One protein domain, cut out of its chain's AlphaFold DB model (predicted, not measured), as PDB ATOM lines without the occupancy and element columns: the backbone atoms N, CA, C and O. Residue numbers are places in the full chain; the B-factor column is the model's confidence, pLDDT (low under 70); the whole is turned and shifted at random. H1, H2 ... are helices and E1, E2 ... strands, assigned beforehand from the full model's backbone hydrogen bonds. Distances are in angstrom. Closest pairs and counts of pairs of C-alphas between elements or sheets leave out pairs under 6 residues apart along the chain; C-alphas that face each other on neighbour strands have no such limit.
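AT A GLANCE: This is residues 90 to 120 and 285 to 365 of the 453 residues of the protein "Cdc6-related protein" of Vibrio ishigakensis (UniProt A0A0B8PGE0). Three helices, H3, H4 and H5, touch one another at steep angles as a crossed cluster, and H5 runs straight into a small three-stranded sheet beyond its end. H2 crosses that end of H5, H1 lies off at one side clear of the other helices, and a long loop, residues 294 to 321, joins H3 to H4. The printed part has 112 residues, with five named helices and three named strands in the order H1 E1 H2 H3 H4 H5 E2 E3; the sheet order is E1 E2 E3, antiparallel throughout, and the class is mostly helix. The whole is compact, with a radius of gyration of the C-alphas of 14.0 A and spans of 40 by 34 by 26 A.

HOW THE PARTS SIT: H1, residues 90 to 98, touches no helix and is not on the sheet. E1, residues 102 to 104, is an edge strand, antiparallel to the inner strand E2, residues 353 to 356; N 103 and O 355 are 2.8 A apart, within hydrogen-bond range. H2, residues 107 to 113, only grazes the sheet, with its residues 110 to 113. The hub is H5, residues 342 to 352, which touches three helices. H2 and H5 only just touch, with 3 pairs of C-alphas within 8 A, about perpendicular at 82 degrees; their closest C-alphas, of Ala 110 and Arg 350, are 5.7 A apart. H3, residues 285 to 293, touches H5 at a steep tilt of 58 degrees, the same way, closest at the C-alphas of Val 288 and Pro 342, 6.6 A. H4, residues 322 to 338, touches H3 with residues 328 to 335 alone, opposite ways at a steep tilt of 68 degrees, only just short of about perpendicular; the closest C-alphas, of Ala 289 and Tyr 331, are 5.8 A apart. H4 touches H5 with residues 334 to 338 alone, at a steep tilt of 53 degrees, opposite ways, closest at the C-alphas of Ala 338 and Val 344, 5.4 A. H5 only grazes the sheet, with residues 349 to 352. E2 and E3, residues 362 to 364, form a hairpin, with N 363 and O 354 at 2.8 A, within hydrogen-bond range. In H3, H4 and H5 every O i to N i+4 pair is within hydrogen-bond range; H1 has 1 of 5, with 4 of 6 O i to N i+3 pairs, and H2 0 of 3, with 4 of 4.

IN THESE COORDINATES: H1 begins at C-alpha 90, (126.592, 56.493, 132.391), and is 14.8 A long. E1 measures 6.8 A, H2 11.7 A and H3 12.3 A. H4, the longest helix, runs 24.0 A to C-alpha 338 at (123.280, 65.881, 146.076). H5 measures 15.3 A, E2 10.0 A and E3 7.0 A, ending at C-alpha 364, (111.586, 62.652, 134.417).

THE WHOLE: The two C-alphas farthest apart, of Gln 98 and Glu 119, are 42.0 A apart. Residues 121 to 284 are not printed, and C-alphas 120 and 285 are 23.0 A apart across the cut. The link from H3 to H4 is long, with 28 residues. The mean pLDDT of the printed part is 81.5; residues 90 to 100 and 310 to 319 are under 70.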
ATOM      1  N   ALA A  90     125.695  56.206 133.509       56.06
ATOM      2  CA  ALA A  90     126.592  56.493 132.391       56.06
ATOM      3  C   ALA A  90     126.306  55.609 131.162       56.06
ATOM      4  O   ALA A  90     126.305  56.124 130.049       56.06
ATOM      5  N   LYS A  91     125.981  54.322 131.350       56.12
ATOM      6  CA  LYS A  91     125.599  53.415 130.249       56.12
ATOM      7  C   LYS A  91     124.260  53.777 129.606       56.12
ATOM      8  O   LYS A  91     124.124  53.712 128.390       56.12
ATOM      9  N   GLN A  92     123.265  54.189 130.390       55.28
ATOM     10  CA  GLN A  92     121.967  54.596 129.835       55.28
ATOM     11  C   GLN A  92     122.045  55.897 129.025       55.28
ATOM     12  O   GLN A  92     121.286  56.071 128.073       55.28
ATOM     13  N   ASN A  93     123.001  56.774 129.341       54.09
ATOM     14  CA  ASN A  93     123.261  57.983 128.559       54.09
ATOM     15  C   ASN A  93     123.742  57.685 127.123       54.09
ATOM     16  O   ASN A  93     123.542  58.527 126.248       54.09
ATOM     17  N   GLU A  94     124.332  56.511 126.858       47.62
ATOM     18  CA  GLU A  94     124.666  56.067 125.492       47.62
ATOM     19  C   GLU A  94     123.419  55.567 124.738       47.62
ATOM     20  O   GLU A  94     123.268  55.839 123.546       47.62
ATOM     21  N   SER A  95     122.464  54.933 125.433       48.00
ATOM     22  CA  SER A  95     121.167  54.527 124.861       48.00
ATOM     23  C   SER A  95     120.166  55.679 124.685       48.00
ATOM     24  O   SER A  95     119.271  55.571 123.850       48.00
ATOM     25  N   GLU A  96     120.320  56.813 125.381       49.28
ATOM     26  CA  GLU A  96     119.514  58.033 125.159       49.28
ATOM     27  C   GLU A  96     119.642  58.601 123.731       49.28
ATOM     28  O   GLU A  96     118.787  59.379 123.306       49.28
ATOM     29  N   ALA A  97     120.642  58.172 122.952       47.19
ATOM     30  CA  ALA A  97     120.707  58.439 121.514       47.19
ATOM     31  C   ALA A  97     119.489  57.882 120.735       47.19
ATOM     32  O   ALA A  97     119.233  58.314 119.611       47.19
ATOM     33  N   GLN A  98     118.699  56.978 121.332       45.94
ATOM     34  CA  GLN A  98     117.442  56.464 120.771       45.94
ATOM     35  C   GLN A  98     116.188  57.272 121.174       45.94
ATOM     36  O   GLN A  98     115.117  57.036 120.620       45.94
ATOM     37  N   ALA A  99     116.282  58.273 122.062       55.53
ATOM     38  CA  ALA A  99     115.149  59.114 122.470       55.53
ATOM     39  C   ALA A  99     115.011  60.383 121.596       55.53
ATOM     40  O   ALA A  99     115.094  61.509 122.086       55.53
ATOM     41  N   GLN A 100     114.780  60.227 120.286       58.50
ATOM     42  CA  GLN A 100     114.694  61.347 119.322       58.50
ATOM     43  C   GLN A 100     113.557  62.370 119.612       58.50
ATOM     44  O   GLN A 100     113.574  63.500 119.100       58.50
ATOM     45  N   ASN A 101     112.607  62.017 120.488       76.56
ATOM     46  CA  ASN A 101     111.388  62.790 120.754       76.56
ATOM     47  C   ASN A 101     111.367  63.554 122.088       76.56
ATOM     48  O   ASN A 101     110.363  64.189 122.387       76.56
ATOM     49  N   LEU A 102     112.441  63.547 122.885       83.31
ATOM     50  CA  LEU A 102     112.478  64.273 124.163       83.31
ATOM     51  C   LEU A 102     113.283  65.574 124.052       83.31
ATOM     52  O   LEU A 102     114.419  65.583 123.582       83.31
ATOM     53  N   VAL A 103     112.714  66.682 124.529       87.25
ATOM     54  CA  VAL A 103     113.362  68.000 124.585       87.25
ATOM     55  C   VAL A 103     113.542  68.422 126.034       87.25
ATOM     56  O   VAL A 103     112.693  68.195 126.889       87.25
ATOM     57  N   ARG A 104     114.678  69.044 126.341       86.19
ATOM     58  CA  ARG A 104     114.935  69.596 127.672       86.19
ATOM     59  C   ARG A 104     114.097  70.846 127.924       86.19
ATOM     60  O   ARG A 104     114.211  71.798 127.160       86.19
ATOM     61  N   ILE A 105     113.390  70.863 129.051       89.00
ATOM     62  CA  ILE A 105     112.757  72.069 129.597       89.00
ATOM     63  C   ILE A 105     113.867  72.979 130.137       89.00
ATOM     64  O   ILE A 105     114.747  72.528 130.881       89.00
ATOM     65  N   ARG A 106     113.900  74.239 129.693       82.88
ATOM     66  CA  ARG A 106     114.979  75.192 130.003       82.88
ATOM     67  C   ARG A 106     114.435  76.401 130.753       82.88
ATOM     68  O   ARG A 106     113.302  76.809 130.546       82.88
ATOM     69  N   GLY A 107     115.299  76.999 131.571       82.75
ATOM     70  CA  GLY A 107     115.013  78.268 132.237       82.75
ATOM     71  C   GLY A 107     113.819  78.189 133.184       82.75
ATOM     72  O   GLY A 107     113.654  77.200 133.905       82.75
ATOM     73  N   ASP A 108     113.015  79.248 133.163       86.81
ATOM     74  CA  ASP A 108     111.961  79.499 134.144       86.81
ATOM     75  C   ASP A 108     110.769  78.539 134.015       86.81
ATOM     76  O   ASP A 108     110.082  78.259 134.995       86.81
ATOM     77  N   GLU A 109     110.585  77.936 132.840       90.25
ATOM     78  CA  GLU A 109     109.534  76.947 132.581       90.25
ATOM     79  C   GLU A 109     109.641  75.730 133.518       90.25
ATOM     80  O   GLU A 109     108.637  75.205 133.989       90.25
ATOM     81  N   ALA A 110     110.858  75.320 133.893       91.06
ATOM     82  CA  ALA A 110     111.055  74.197 134.812       91.06
ATOM     83  C   ALA A 110     110.478  74.454 136.218       91.06
ATOM     84  O   ALA A 110     110.176  73.499 136.939       91.06
ATOM     85  N   PHE A 111     110.320  75.721 136.618       91.81
ATOM     86  CA  PHE A 111     109.737  76.089 137.912       91.81
ATOM     87  C   PHE A 111     108.210  75.973 137.938       91.81
ATOM     88  O   PHE A 111     107.635  75.949 139.023       91.81
ATOM     89  N   GLN A 112     107.558  75.853 136.776       91.62
ATOM     90  CA  GLN A 112     106.122  75.574 136.697       91.62
ATOM     91  C   GLN A 112     105.812  74.130 137.113       91.62
ATOM     92  O   GLN A 112     104.780  73.879 137.726       91.62
ATOM     93  N   TYR A 113     106.728  73.198 136.842       93.06
ATOM     94  CA  TYR A 113     106.590  71.772 137.164       93.06
ATOM     95  C   TYR A 113     107.133  71.416 138.551       93.06
ATOM     96  O   TYR A 113     106.522  70.642 139.286       93.06
ATOM     97  N   VAL A 114     108.290  71.980 138.914       93.19
ATOM     98  CA  VAL A 114     108.909  71.803 140.234       93.19
ATOM     99  C   VAL A 114     109.081  73.171 140.877       93.19
ATOM    100  O   VAL A 114     110.039  73.900 140.585       93.19
ATOM    101  N   THR A 115     108.144  73.502 141.757       91.56
ATOM    102  CA  THR A 115     107.976  74.839 142.321       91.56
ATOM    103  C   THR A 115     109.164  75.248 143.198       91.56
ATOM    104  O   THR A 115     109.859  74.406 143.788       91.56
ATOM    105  N   PRO A 116     109.480  76.553 143.272       88.88
ATOM    106  CA  PRO A 116     110.435  77.059 144.245       88.88
ATOM    107  C   PRO A 116     109.853  76.994 145.667       88.88
ATOM    108  O   PRO A 116     108.654  76.829 145.874       88.88
ATOM    109  N   GLY A 117     110.722  77.093 146.674       85.00
ATOM    110  CA  GLY A 117     110.273  77.225 148.060       85.00
ATOM    111  C   GLY A 117     109.736  78.629 148.342       85.00
ATOM    112  O   GLY A 117     110.324  79.613 147.901       85.00
ATOM    113  N   HIS A 118     108.669  78.697 149.131       85.38
ATOM    114  CA  HIS A 118     108.037  79.913 149.647       85.38
ATOM    115  C   HIS A 118     107.906  79.839 151.176       85.38
ATOM    116  O   HIS A 118     108.134  78.781 151.764       85.38
ATOM    117  N   GLU A 119     107.548  80.946 151.829       80.56
ATOM    118  CA  GLU A 119     107.408  80.986 153.296       80.56
ATOM    119  C   GLU A 119     106.302  80.052 153.808       80.56
ATOM    120  O   GLU A 119     106.480  79.415 154.843       80.56
ATOM    121  N   ASP A 120     105.243  79.867 153.017       83.00
ATOM    122  CA  ASP A 120     104.121  78.964 153.320       83.00
ATOM    123  C   ASP A 120     104.355  77.516 152.865       83.00
ATOM    124  O   ASP A 120     103.470  76.664 152.943       83.00
ATOM    125  N   GLU A 285     117.596  60.260 152.913       91.19
ATOM    126  CA  GLU A 285     116.864  59.911 151.681       91.19
ATOM    127  C   GLU A 285     115.368  60.238 151.791       91.19
ATOM    128  O   GLU A 285     114.800  60.831 150.876       91.19
ATOM    129  N   GLN A 286     114.750  59.929 152.935       92.06
ATOM    130  CA  GLN A 286     113.329  60.178 153.174       92.06
ATOM    131  C   GLN A 286     113.005  61.678 153.177       92.06
ATOM    132  O   GLN A 286     112.081  62.099 152.493       92.06
ATOM    133  N   GLN A 287     113.784  62.494 153.887       95.12
ATOM    134  CA  GLN A 287     113.583  63.944 153.954       95.12
ATOM    135  C   GLN A 287     113.734  64.600 152.577       95.12
ATOM    136  O   GLN A 287     112.982  65.512 152.236       95.12
ATOM    137  N   VAL A 288     114.705  64.149 151.770       94.69
ATOM    138  CA  VAL A 288     114.851  64.639 150.392       94.69
ATOM    139  C   VAL A 288     113.664  64.200 149.542       94.69
ATOM    140  O   VAL A 288     113.120  65.035 148.830       94.69
ATOM    141  N   ALA A 289     113.210  62.950 149.637       93.81
ATOM    142  CA  ALA A 289     112.018  62.498 148.922       93.81
ATOM    143  C   ALA A 289     110.779  63.335 149.289       93.81
ATOM    144  O   ALA A 289     110.112  63.853 148.398       93.81
ATOM    145  N   GLU A 290     110.522  63.557 150.582       95.31
ATOM    146  CA  GLU A 290     109.418  64.399 151.067       95.31
ATOM    147  C   GLU A 290     109.516  65.841 150.541       95.31
ATOM    148  O   GLU A 290     108.515  66.422 150.114       95.31
ATOM    149  N   LEU A 291     110.725  66.414 150.502       95.69
ATOM    150  CA  LEU A 291     110.953  67.729 149.907       95.69
ATOM    151  C   LEU A 291     110.589  67.748 148.422       95.69
ATOM    152  O   LEU A 291     109.898  68.668 147.988       95.69
ATOM    153  N   LEU A 292     111.073  66.777 147.645       94.50
ATOM    154  CA  LEU A 292     110.841  66.725 146.202       94.50
ATOM    155  C   LEU A 292     109.346  66.580 145.905       94.50
ATOM    156  O   LEU A 292     108.822  67.352 145.107       94.50
ATOM    157  N   GLU A 293     108.653  65.694 146.621       93.94
ATOM    158  CA  GLU A 293     107.197  65.527 146.537       93.94
ATOM    159  C   GLU A 293     106.449  66.825 146.831       93.94
ATOM    160  O   GLU A 293     105.599  67.249 146.052       93.94
ATOM    161  N   SER A 294     106.826  67.520 147.908       93.44
ATOM    162  CA  SER A 294     106.203  68.791 148.293       93.44
ATOM    163  C   SER A 294     106.442  69.941 147.303       93.44
ATOM    164  O   SER A 294     105.910  71.035 147.498       93.44
ATOM    165  N   ARG A 295     107.293  69.746 146.287       93.19
ATOM    166  CA  ARG A 295     107.594  70.738 145.244       93.19
ATOM    167  C   ARG A 295     107.085  70.336 143.867       93.19
ATOM    168  O   ARG A 295     107.108  71.172 142.969       93.19
ATOM    169  N   ILE A 296     106.612  69.106 143.675       93.50
ATOM    170  CA  ILE A 296     105.940  68.727 142.429       93.50
ATOM    171  C   ILE A 296     104.611  69.476 142.355       93.50
ATOM    172  O   ILE A 296     103.804  69.427 143.289       93.50
ATOM    173  N   ASN A 297     104.387  70.173 141.242       89.81
ATOM    174  CA  ASN A 297     103.125  70.851 141.000       89.81
ATOM    175  C   ASN A 297     101.986  69.824 140.893       89.81
ATOM    176  O   ASN A 297     102.078  68.847 140.154       89.81
ATOM    177  N   GLN A 298     100.917  70.051 141.654       84.81
ATOM    178  CA  GLN A 298      99.740  69.181 141.701       84.81
ATOM    179  C   GLN A 298      98.641  69.613 140.711       84.81
ATOM    180  O   GLN A 298      97.637  68.915 140.566       84.81
ATOM    181  N   GLY A 299      98.809  70.758 140.041       83.44
ATOM    182  CA  GLY A 299      97.894  71.246 139.012       83.44
ATOM    183  C   GLY A 299      97.860  70.329 137.789       83.44
ATOM    184  O   GLY A 299      98.870  69.723 137.434       83.44
ATOM    185  N   GLU A 300      96.699  70.224 137.142       75.38
ATOM    186  CA  GLU A 300      96.486  69.285 136.030       75.38
ATOM    187  C   GLU A 300      97.395  69.567 134.826       75.38
ATOM    188  O   GLU A 300      97.930  68.624 134.246       75.38
ATOM    189  N   ASP A 301      97.665  70.842 134.535       78.81
ATOM    190  CA  ASP A 301      98.461  71.269 133.376       78.81
ATOM    191  C   ASP A 301      99.977  71.051 133.541       78.81
ATOM    192  O   ASP A 301     100.723  71.041 132.564       78.81
ATOM    193  N   ASN A 302     100.458  70.873 134.779       85.69
ATOM    194  CA  ASN A 302     101.890  70.835 135.106       85.69
ATOM    195  C   ASN A 302     102.313  69.539 135.807       85.69
ATOM    196  O   ASN A 302     103.255  69.528 136.606       85.69
ATOM    197  N   ARG A 303     101.622  68.434 135.514       85.81
ATOM    198  CA  ARG A 303     101.967  67.123 136.071       85.81
ATOM    199  C   ARG A 303     103.294  66.612 135.520       85.81
ATOM    200  O   ARG A 303     103.647  66.826 134.363       85.81
ATOM    201  N   VAL A 304     104.013  65.897 136.378       89.88
ATOM    202  CA  VAL A 304     105.298  65.270 136.069       89.88
ATOM    203  C   VAL A 304     105.136  63.759 136.178       89.88
ATOM    204  O   VAL A 304     104.688  63.270 137.213       89.88
ATOM    205  N   SER A 305     105.514  63.021 135.134       88.81
ATOM    206  CA  SER A 305     105.476  61.554 135.123       88.81
ATOM    207  C   SER A 305     106.872  60.939 135.243       88.81
ATOM    208  O   SER A 305     107.866  61.471 134.738       88.81
ATOM    209  N   PHE A 306     106.945  59.778 135.894       87.56
ATOM    210  CA  PHE A 306     108.156  58.959 135.986       87.56
ATOM    211  C   PHE A 306     108.109  57.760 135.024       87.56
ATOM    212  O   PHE A 306     108.965  56.876 135.078       87.56
ATOM    213  N   GLU A 307     107.136  57.730 134.113       80.50
ATOM    214  CA  GLU A 307     106.969  56.660 133.139       80.50
ATOM    215  C   GLU A 307     108.170  56.554 132.183       80.50
ATOM    216  O   GLU A 307     108.771  57.543 131.730       80.50
ATOM    217  N   GLY A 308     108.556  55.309 131.891       72.75
ATOM    218  CA  GLY A 308     109.701  54.989 131.040       72.75
ATOM    219  C   GLY A 308     111.060  55.319 131.666       72.75
ATOM    220  O   GLY A 308     112.083  55.183 130.992       72.75
ATOM    221  N   LEU A 309     111.105  55.746 132.933       77.56
ATOM    222  CA  LEU A 309     112.359  55.894 133.656       77.56
ATOM    223  C   LEU A 309     112.870  54.513 134.082       77.56
ATOM    224  O   LEU A 309     112.364  53.885 135.010       77.56
ATOM    225  N   VAL A 310     113.917  54.047 133.410       67.31
ATOM    226  CA  VAL A 310     114.547  52.765 133.724       67.31
ATOM    227  C   VAL A 310     115.561  52.970 134.843       67.31
ATOM    228  O   VAL A 310     116.716  53.297 134.599       67.31
ATOM    229  N   VAL A 311     115.150  52.761 136.090       64.12
ATOM    230  CA  VAL A 311     116.100  52.678 137.207       64.12
ATOM    231  C   VAL A 311     116.531  51.219 137.382       64.12
ATOM    232  O   VAL A 311     115.687  50.330 137.233       64.12
ATOM    233  N   PRO A 312     117.814  50.923 137.685       60.78
ATOM    234  CA  PRO A 312     118.241  49.557 137.964       60.78
ATOM    235  C   PRO A 312     117.315  48.895 138.982       60.78
ATOM    236  O   PRO A 312     117.010  49.495 140.014       60.78
ATOM    237  N   LYS A 313     116.877  47.664 138.683       58.03
ATOM    238  CA  LYS A 313     116.088  46.830 139.596       58.03
ATOM    239  C   LYS A 313     116.931  46.545 140.837       58.03
ATOM    240  O   LYS A 313     117.639  45.544 140.909       58.03
ATOM    241  N   GLN A 314     116.902  47.451 141.800       54.66
ATOM    242  CA  GLN A 314     117.335  47.134 143.144       54.66
ATOM    243  C   GLN A 314     116.243  46.331 143.827       54.66
ATOM    244  O   GLN A 314     115.080  46.401 143.433       54.66
ATOM    245  N   TRP A 315     116.668  45.532 144.798       50.66
ATOM    246  CA  TRP A 315     115.926  44.505 145.529       50.66
ATOM    247  C   TRP A 315     114.745  45.035 146.370       50.66
ATOM    248  O   TRP A 315     114.581  44.671 147.532       50.66
ATOM    249  N   ASP A 316     113.903  45.881 145.786       49.75
ATOM    250  CA  ASP A 316     112.620  46.287 146.327       49.75
ATOM    251  C   ASP A 316     111.651  45.120 146.112       49.75
ATOM    252  O   ASP A 316     111.035  44.953 145.059       49.75
ATOM    253  N   HIS A 317     111.536  44.274 147.135       50.25
ATOM    254  CA  HIS A 317     110.582  43.163 147.190       50.25
ATOM    255  C   HIS A 317     109.126  43.623 147.409       50.25
ATOM    256  O   HIS A 317     108.262  42.811 147.751       50.25
ATOM    257  N   GLU A 318     108.842  44.916 147.253       54.91
ATOM    258  CA  GLU A 318     107.505  45.473 147.416       54.91
ATOM    259  C   GLU A 318     106.695  45.335 146.118       54.91
ATOM    260  O   GLU A 318     107.193  45.580 145.018       54.91
ATOM    261  N   ASN A 319     105.409  44.988 146.251       59.03
ATOM    262  CA  ASN A 319     104.421  45.011 145.165       59.03
ATOM    263  C   ASN A 319     104.038  46.462 144.806       59.03
ATOM    264  O   ASN A 319     102.872  46.841 144.905       59.03
ATOM    265  N   ILE A 320     105.019  47.291 144.465       71.50
ATOM    266  CA  ILE A 320     104.827  48.662 143.978       71.50
ATOM    267  C   ILE A 320     104.748  48.672 142.447       71.50
ATOM    268  O   ILE A 320     105.294  47.780 141.789       71.50
ATOM    269  N   SER A 321     104.054  49.663 141.877       80.50
ATOM    270  CA  SER A 321     104.017  49.862 140.422       80.50
ATOM    271  C   SER A 321     105.420  50.164 139.882       80.50
ATOM    272  O   SER A 321     106.309  50.599 140.619       80.50
ATOM    273  N   GLU A 322     105.641  49.926 138.587       77.75
ATOM    274  CA  GLU A 322     106.937  50.217 137.962       77.75
ATOM    275  C   GLU A 322     107.282  51.709 138.015       77.75
ATOM    276  O   GLU A 322     108.429  52.050 138.296       77.75
ATOM    277  N   GLU A 323     106.290  52.585 137.837       82.12
ATOM    278  CA  GLU A 323     106.464  54.036 137.951       82.12
ATOM    279  C   GLU A 323     106.848  54.455 139.376       82.12
ATOM    280  O   GLU A 323     107.789  55.223 139.566       82.12
ATOM    281  N   GLU A 324     106.199  53.887 140.397       83.81
ATOM    282  CA  GLU A 324     106.521  54.178 141.796       83.81
ATOM    283  C   GLU A 324     107.935  53.714 142.166       83.81
ATOM    284  O   GLU A 324     108.675  54.404 142.872       83.81
ATOM    285  N   ARG A 325     108.344  52.554 141.642       81.19
ATOM    286  CA  ARG A 325     109.712  52.048 141.787       81.19
ATOM    287  C   ARG A 325     110.717  52.982 141.117       81.19
ATOM    288  O   ARG A 325     111.745  53.303 141.713       81.19
ATOM    289  N   ALA A 326     110.421  53.434 139.900       81.94
ATOM    290  CA  ALA A 326     111.273  54.362 139.171       81.94
ATOM    291  C   ALA A 326     111.402  55.706 139.906       81.94
ATOM    292  O   ALA A 326     112.509  56.227 140.042       81.94
ATOM    293  N   ARG A 327     110.300  56.220 140.462       88.50
ATOM    294  CA  ARG A 327     110.268  57.434 141.287       88.50
ATOM    295  C   ARG A 327     111.153  57.314 142.531       88.50
ATOM    296  O   ARG A 327     112.056  58.129 142.718       88.50
ATOM    297  N   LYS A 328     110.968  56.269 143.349       86.19
ATOM    298  CA  LYS A 328     111.816  56.019 144.536       86.19
ATOM    299  C   LYS A 328     113.293  55.879 144.156       86.19
ATOM    300  O   LYS A 328     114.167  56.476 144.785       86.19
ATOM    301  N   GLY A 329     113.569  55.135 143.088       81.12
ATOM    302  CA  GLY A 329     114.916  54.954 142.560       81.12
ATOM    303  C   GLY A 329     115.568  56.264 142.101       81.12
ATOM    304  O   GLY A 329     116.737  56.513 142.401       81.12
ATOM    305  N   PHE A 330     114.806  57.144 141.446       87.00
ATOM    306  CA  PHE A 330     115.252  58.484 141.070       87.00
ATOM    307  C   PHE A 330     115.625  59.329 142.290       87.00
ATOM    308  O   PHE A 330     116.705  59.924 142.314       87.00
ATOM    309  N   TYR A 331     114.777  59.351 143.324       90.69
ATOM    310  CA  TYR A 331     115.048  60.102 144.554       90.69
ATOM    311  C   TYR A 331     116.308  59.630 145.256       90.69
ATOM    312  O   TYR A 331     117.101  60.464 145.686       90.69
ATOM    313  N   ARG A 332     116.558  58.320 145.287       86.38
ATOM    314  CA  ARG A 332     117.802  57.771 145.826       86.38
ATOM    315  C   ARG A 332     119.028  58.233 145.036       86.38
ATOM    316  O   ARG A 332     120.005  58.678 145.636       86.38
ATOM    317  N   ILE A 333     118.985  58.168 143.702       83.25
ATOM    318  CA  ILE A 333     120.086  58.639 142.838       83.25
ATOM    319  C   ILE A 333     120.355  60.128 143.079       83.25
ATOM    320  O   ILE A 333     121.506  60.541 143.249       83.25
ATOM    321  N   LEU A 334     119.294  60.929 143.122       88.19
ATOM    322  CA  LEU A 334     119.383  62.365 143.330       88.19
ATOM    323  C   LEU A 334     119.911  62.706 144.729       88.19
ATOM    324  O   LEU A 334     120.814  63.532 144.842       88.19
ATOM    325  N   TRP A 335     119.417  62.037 145.774       91.00
ATOM    326  CA  TRP A 335     119.901  62.173 147.149       91.00
ATOM    327  C   TRP A 335     121.392  61.844 147.260       91.00
ATOM    328  O   TRP A 335     122.143  62.620 147.851       91.00
ATOM    329  N   HIS A 336     121.841  60.743 146.647       84.50
ATOM    330  CA  HIS A 336     123.254  60.366 146.616       84.50
ATOM    331  C   HIS A 336     124.122  61.409 145.927       84.50
ATOM    332  O   HIS A 336     125.168  61.789 146.452       84.50
ATOM    333  N   TYR A 337     123.696  61.873 144.752       85.56
ATOM    334  CA  TYR A 337     124.441  62.873 144.003       85.56
ATOM    335  C   TYR A 337     124.508  64.206 144.755       85.56
ATOM    336  O   TYR A 337     125.581  64.799 144.874       85.56
ATOM    337  N   ALA A 338     123.375  64.659 145.293       88.75
ATOM    338  CA  ALA A 338     123.280  65.881 146.076       88.75
ATOM    339  C   ALA A 338     123.924  65.760 147.464       88.75
ATOM    340  O   ALA A 338     124.133  66.781 148.115       88.75
ATOM    341  N   ASP A 339     124.235  64.541 147.911       88.75
ATOM    342  CA  ASP A 339     124.785  64.237 149.232       88.75
ATOM    343  C   ASP A 339     123.918  64.835 150.357       88.75
ATOM    344  O   ASP A 339     124.406  65.478 151.287       88.75
ATOM    345  N   GLY A 340     122.595  64.693 150.211       90.69
ATOM    346  CA  GLY A 340     121.611  65.232 151.154       90.69
ATOM    347  C   GLY A 340     121.490  66.761 151.175       90.69
ATOM    348  O   GLY A 340     121.028  67.303 152.175       90.69
ATOM    349  N   ASN A 341     121.912  67.470 150.119       93.44
ATOM    350  CA  ASN A 341     121.719  68.918 149.973       93.44
ATOM    351  C   ASN A 341     120.385  69.236 149.244       93.44
ATOM    352  O   ASN A 341     120.259  68.936 148.049       93.44
ATOM    353  N   PRO A 342     119.396  69.870 149.907       94.38
ATOM    354  CA  PRO A 342     118.100  70.255 149.330       94.38
ATOM    355  C   PRO A 342     118.189  71.096 148.060       94.38
ATOM    356  O   PRO A 342     117.488  70.839 147.082       94.38
ATOM    357  N   THR A 343     119.066  72.102 148.061       92.50
ATOM    358  CA  THR A 343     119.183  73.052 146.948       92.50
ATOM    359  C   THR A 343     119.733  72.357 145.707       92.50
ATOM    360  O   THR A 343     119.186  72.513 144.613       92.50
ATOM    361  N   VAL A 344     120.767  71.526 145.883       92.38
ATOM    362  CA  VAL A 344     121.327  70.710 144.796       92.38
ATOM    363  C   VAL A 344     120.294  69.696 144.300       92.38
ATOM    364  O   VAL A 344     120.120  69.559 143.089       92.38
ATOM    365  N   SER A 345     119.556  69.048 145.207       93.44
ATOM    366  CA  SER A 345     118.506  68.081 144.854       93.44
ATOM    367  C   SER A 345     117.431  68.723 143.971       93.44
ATOM    368  O   SER A 345     117.202  68.276 142.849       93.44
ATOM    369  N   LEU A 346     116.834  69.838 144.406       93.81
ATOM    370  CA  LEU A 346     115.804  70.547 143.635       93.81
ATOM    371  C   LEU A 346     116.331  71.077 142.298       93.81
ATOM    372  O   LEU A 346     115.623  71.048 141.290       93.81
ATOM    373  N   ARG A 347     117.582  71.552 142.264       91.62
ATOM    374  CA  ARG A 347     118.216  71.997 141.020       91.62
ATOM    375  C   ARG A 347     118.296  70.851 140.022       91.62
ATOM    376  O   ARG A 347     117.833  71.020 138.900       91.62
ATOM    377  N   PHE A 348     118.860  69.713 140.412       90.94
ATOM    378  CA  PHE A 348     119.056  68.581 139.507       90.94
ATOM    379  C   PHE A 348     117.752  67.865 139.155       90.94
ATOM    380  O   PHE A 348     117.628  67.407 138.022       90.94
ATOM    381  N   PHE A 349     116.741  67.900 140.028       93.56
ATOM    382  CA  PHE A 349     115.388  67.486 139.663       93.56
ATOM    383  C   PHE A 349     114.845  68.324 138.496       93.56
ATOM    384  O   PHE A 349     114.439  67.777 137.473       93.56
ATOM    385  N   ARG A 350     114.959  69.656 138.561       93.06
ATOM    386  CA  ARG A 350     114.573  70.521 137.431       93.06
ATOM    387  C   ARG A 350     115.368  70.230 136.152       93.06
ATOM    388  O   ARG A 350     114.813  70.307 135.062       93.06
ATOM    389  N   LEU A 351     116.652  69.861 136.243       90.19
ATOM    390  CA  LEU A 351     117.460  69.508 135.056       90.19
ATOM    391  C   LEU A 351     117.068  68.160 134.430       90.19
ATOM    392  O   LEU A 351     117.348  67.938 133.242       90.19
ATOM    393  N   SER A 352     116.433  67.294 135.217       90.06
ATOM    394  CA  SER A 352     115.911  65.991 134.816       90.06
ATOM    395  C   SER A 352     114.594  66.054 134.044       90.06
ATOM    396  O   SER A 352     114.215  65.058 133.433       90.06
ATOM    397  N   LEU A 353     113.921  67.205 134.012       92.19
ATOM    398  CA  LEU A 353     112.675  67.363 133.269       92.19
ATOM    399  C   LEU A 353     112.914  67.355 131.751       92.19
ATOM    400  O   LEU A 353     113.827  68.008 131.213       92.19
ATOM    401  N   ARG A 354     112.070  66.599 131.052       90.81
ATOM    402  CA  ARG A 354     112.017  66.505 129.594       90.81
ATOM    403  C   ARG A 354     110.565  66.606 129.141       90.81
ATOM    404  O   ARG A 354     109.703  65.989 129.747       90.81
ATOM    405  N   ARG A 355     110.314  67.350 128.067       90.88
ATOM    406  CA  ARG A 355     109.029  67.377 127.368       90.88
ATOM    407  C   ARG A 355     109.086  66.431 126.175       90.88
ATOM    408  O   ARG A 355     110.048  66.474 125.404       90.88
ATOM    409  N   ASN A 356     108.079  65.588 126.030       87.62
ATOM    410  CA  ASN A 356     107.901  64.756 124.852       87.62
ATOM    411  C   ASN A 356     107.261  65.578 123.722       87.62
ATOM    412  O   ASN A 356     106.314  66.326 123.936       87.62
ATOM    413  N   LYS A 357     107.826  65.493 122.514       85.38
ATOM    414  CA  LYS A 357     107.380  66.268 121.344       85.38
ATOM    415  C   LYS A 357     106.010  65.841 120.817       85.38
ATOM    416  O   LYS A 357     105.397  66.617 120.097       85.38
ATOM    417  N   ASN A 358     105.573  64.615 121.104       83.56
ATOM    418  CA  ASN A 358     104.378  64.044 120.480       83.56
ATOM    419  C   ASN A 358     103.093  64.363 121.251       83.56
ATOM    420  O   ASN A 358     102.067  64.634 120.641       83.56
ATOM    421  N   ASP A 359     103.147  64.285 122.576       83.62
ATOM    422  CA  ASP A 359     102.006  64.392 123.496       83.62
ATOM    423  C   ASP A 359     102.150  65.570 124.480       83.62
ATOM    424  O   ASP A 359     101.318  65.730 125.365       83.62
ATOM    425  N   GLU A 360     103.228  66.357 124.355       84.38
ATOM    426  CA  GLU A 360     103.618  67.459 125.248       84.38
ATOM    427  C   GLU A 360     103.788  67.075 126.728       84.38
ATOM    428  O   GLU A 360     104.012  67.943 127.580       84.38
ATOM    429  N   SER A 361     103.781  65.775 127.040       87.44
ATOM    430  CA  SER A 361     103.884  65.287 128.410       87.44
ATOM    431  C   SER A 361     105.269  65.569 128.993       87.44
ATOM    432  O   SER A 361     106.299  65.516 128.305       87.44
ATOM    433  N   VAL A 362     105.306  65.889 130.290       91.12
ATOM    434  CA  VAL A 362     106.556  66.138 131.010       91.12
ATOM    435  C   VAL A 362     106.958  64.911 131.804       91.12
ATOM    436  O   VAL A 362     106.276  64.481 132.733       91.12
ATOM    437  N   VAL A 363     108.113  64.366 131.437       90.88
ATOM    438  CA  VAL A 363     108.668  63.141 131.999       90.88
ATOM    439  C   VAL A 363     110.017  63.392 132.663       90.88
ATOM    440  O   VAL A 363     110.812  64.237 132.235       90.88
ATOM    441  N   VAL A 364     110.302  62.622 133.708       90.50
ATOM    442  CA  VAL A 364     111.586  62.652 134.417       90.50
ATOM    443  C   VAL A 364     112.570  61.697 133.752       90.50
ATOM    444  O   VAL A 364     112.274  60.524 133.517       90.50
ATOM    445  N   ARG A 365     113.776  62.188 133.460       87.19
ATOM    446  CA  ARG A 365     114.915  61.388 132.989       87.19
ATOM    447  C   ARG A 365     116.129  61.611 133.872       87.19
ATOM    448  O   ARG A 365     116.214  62.608 134.588       87.19
TER     449      ARG A 365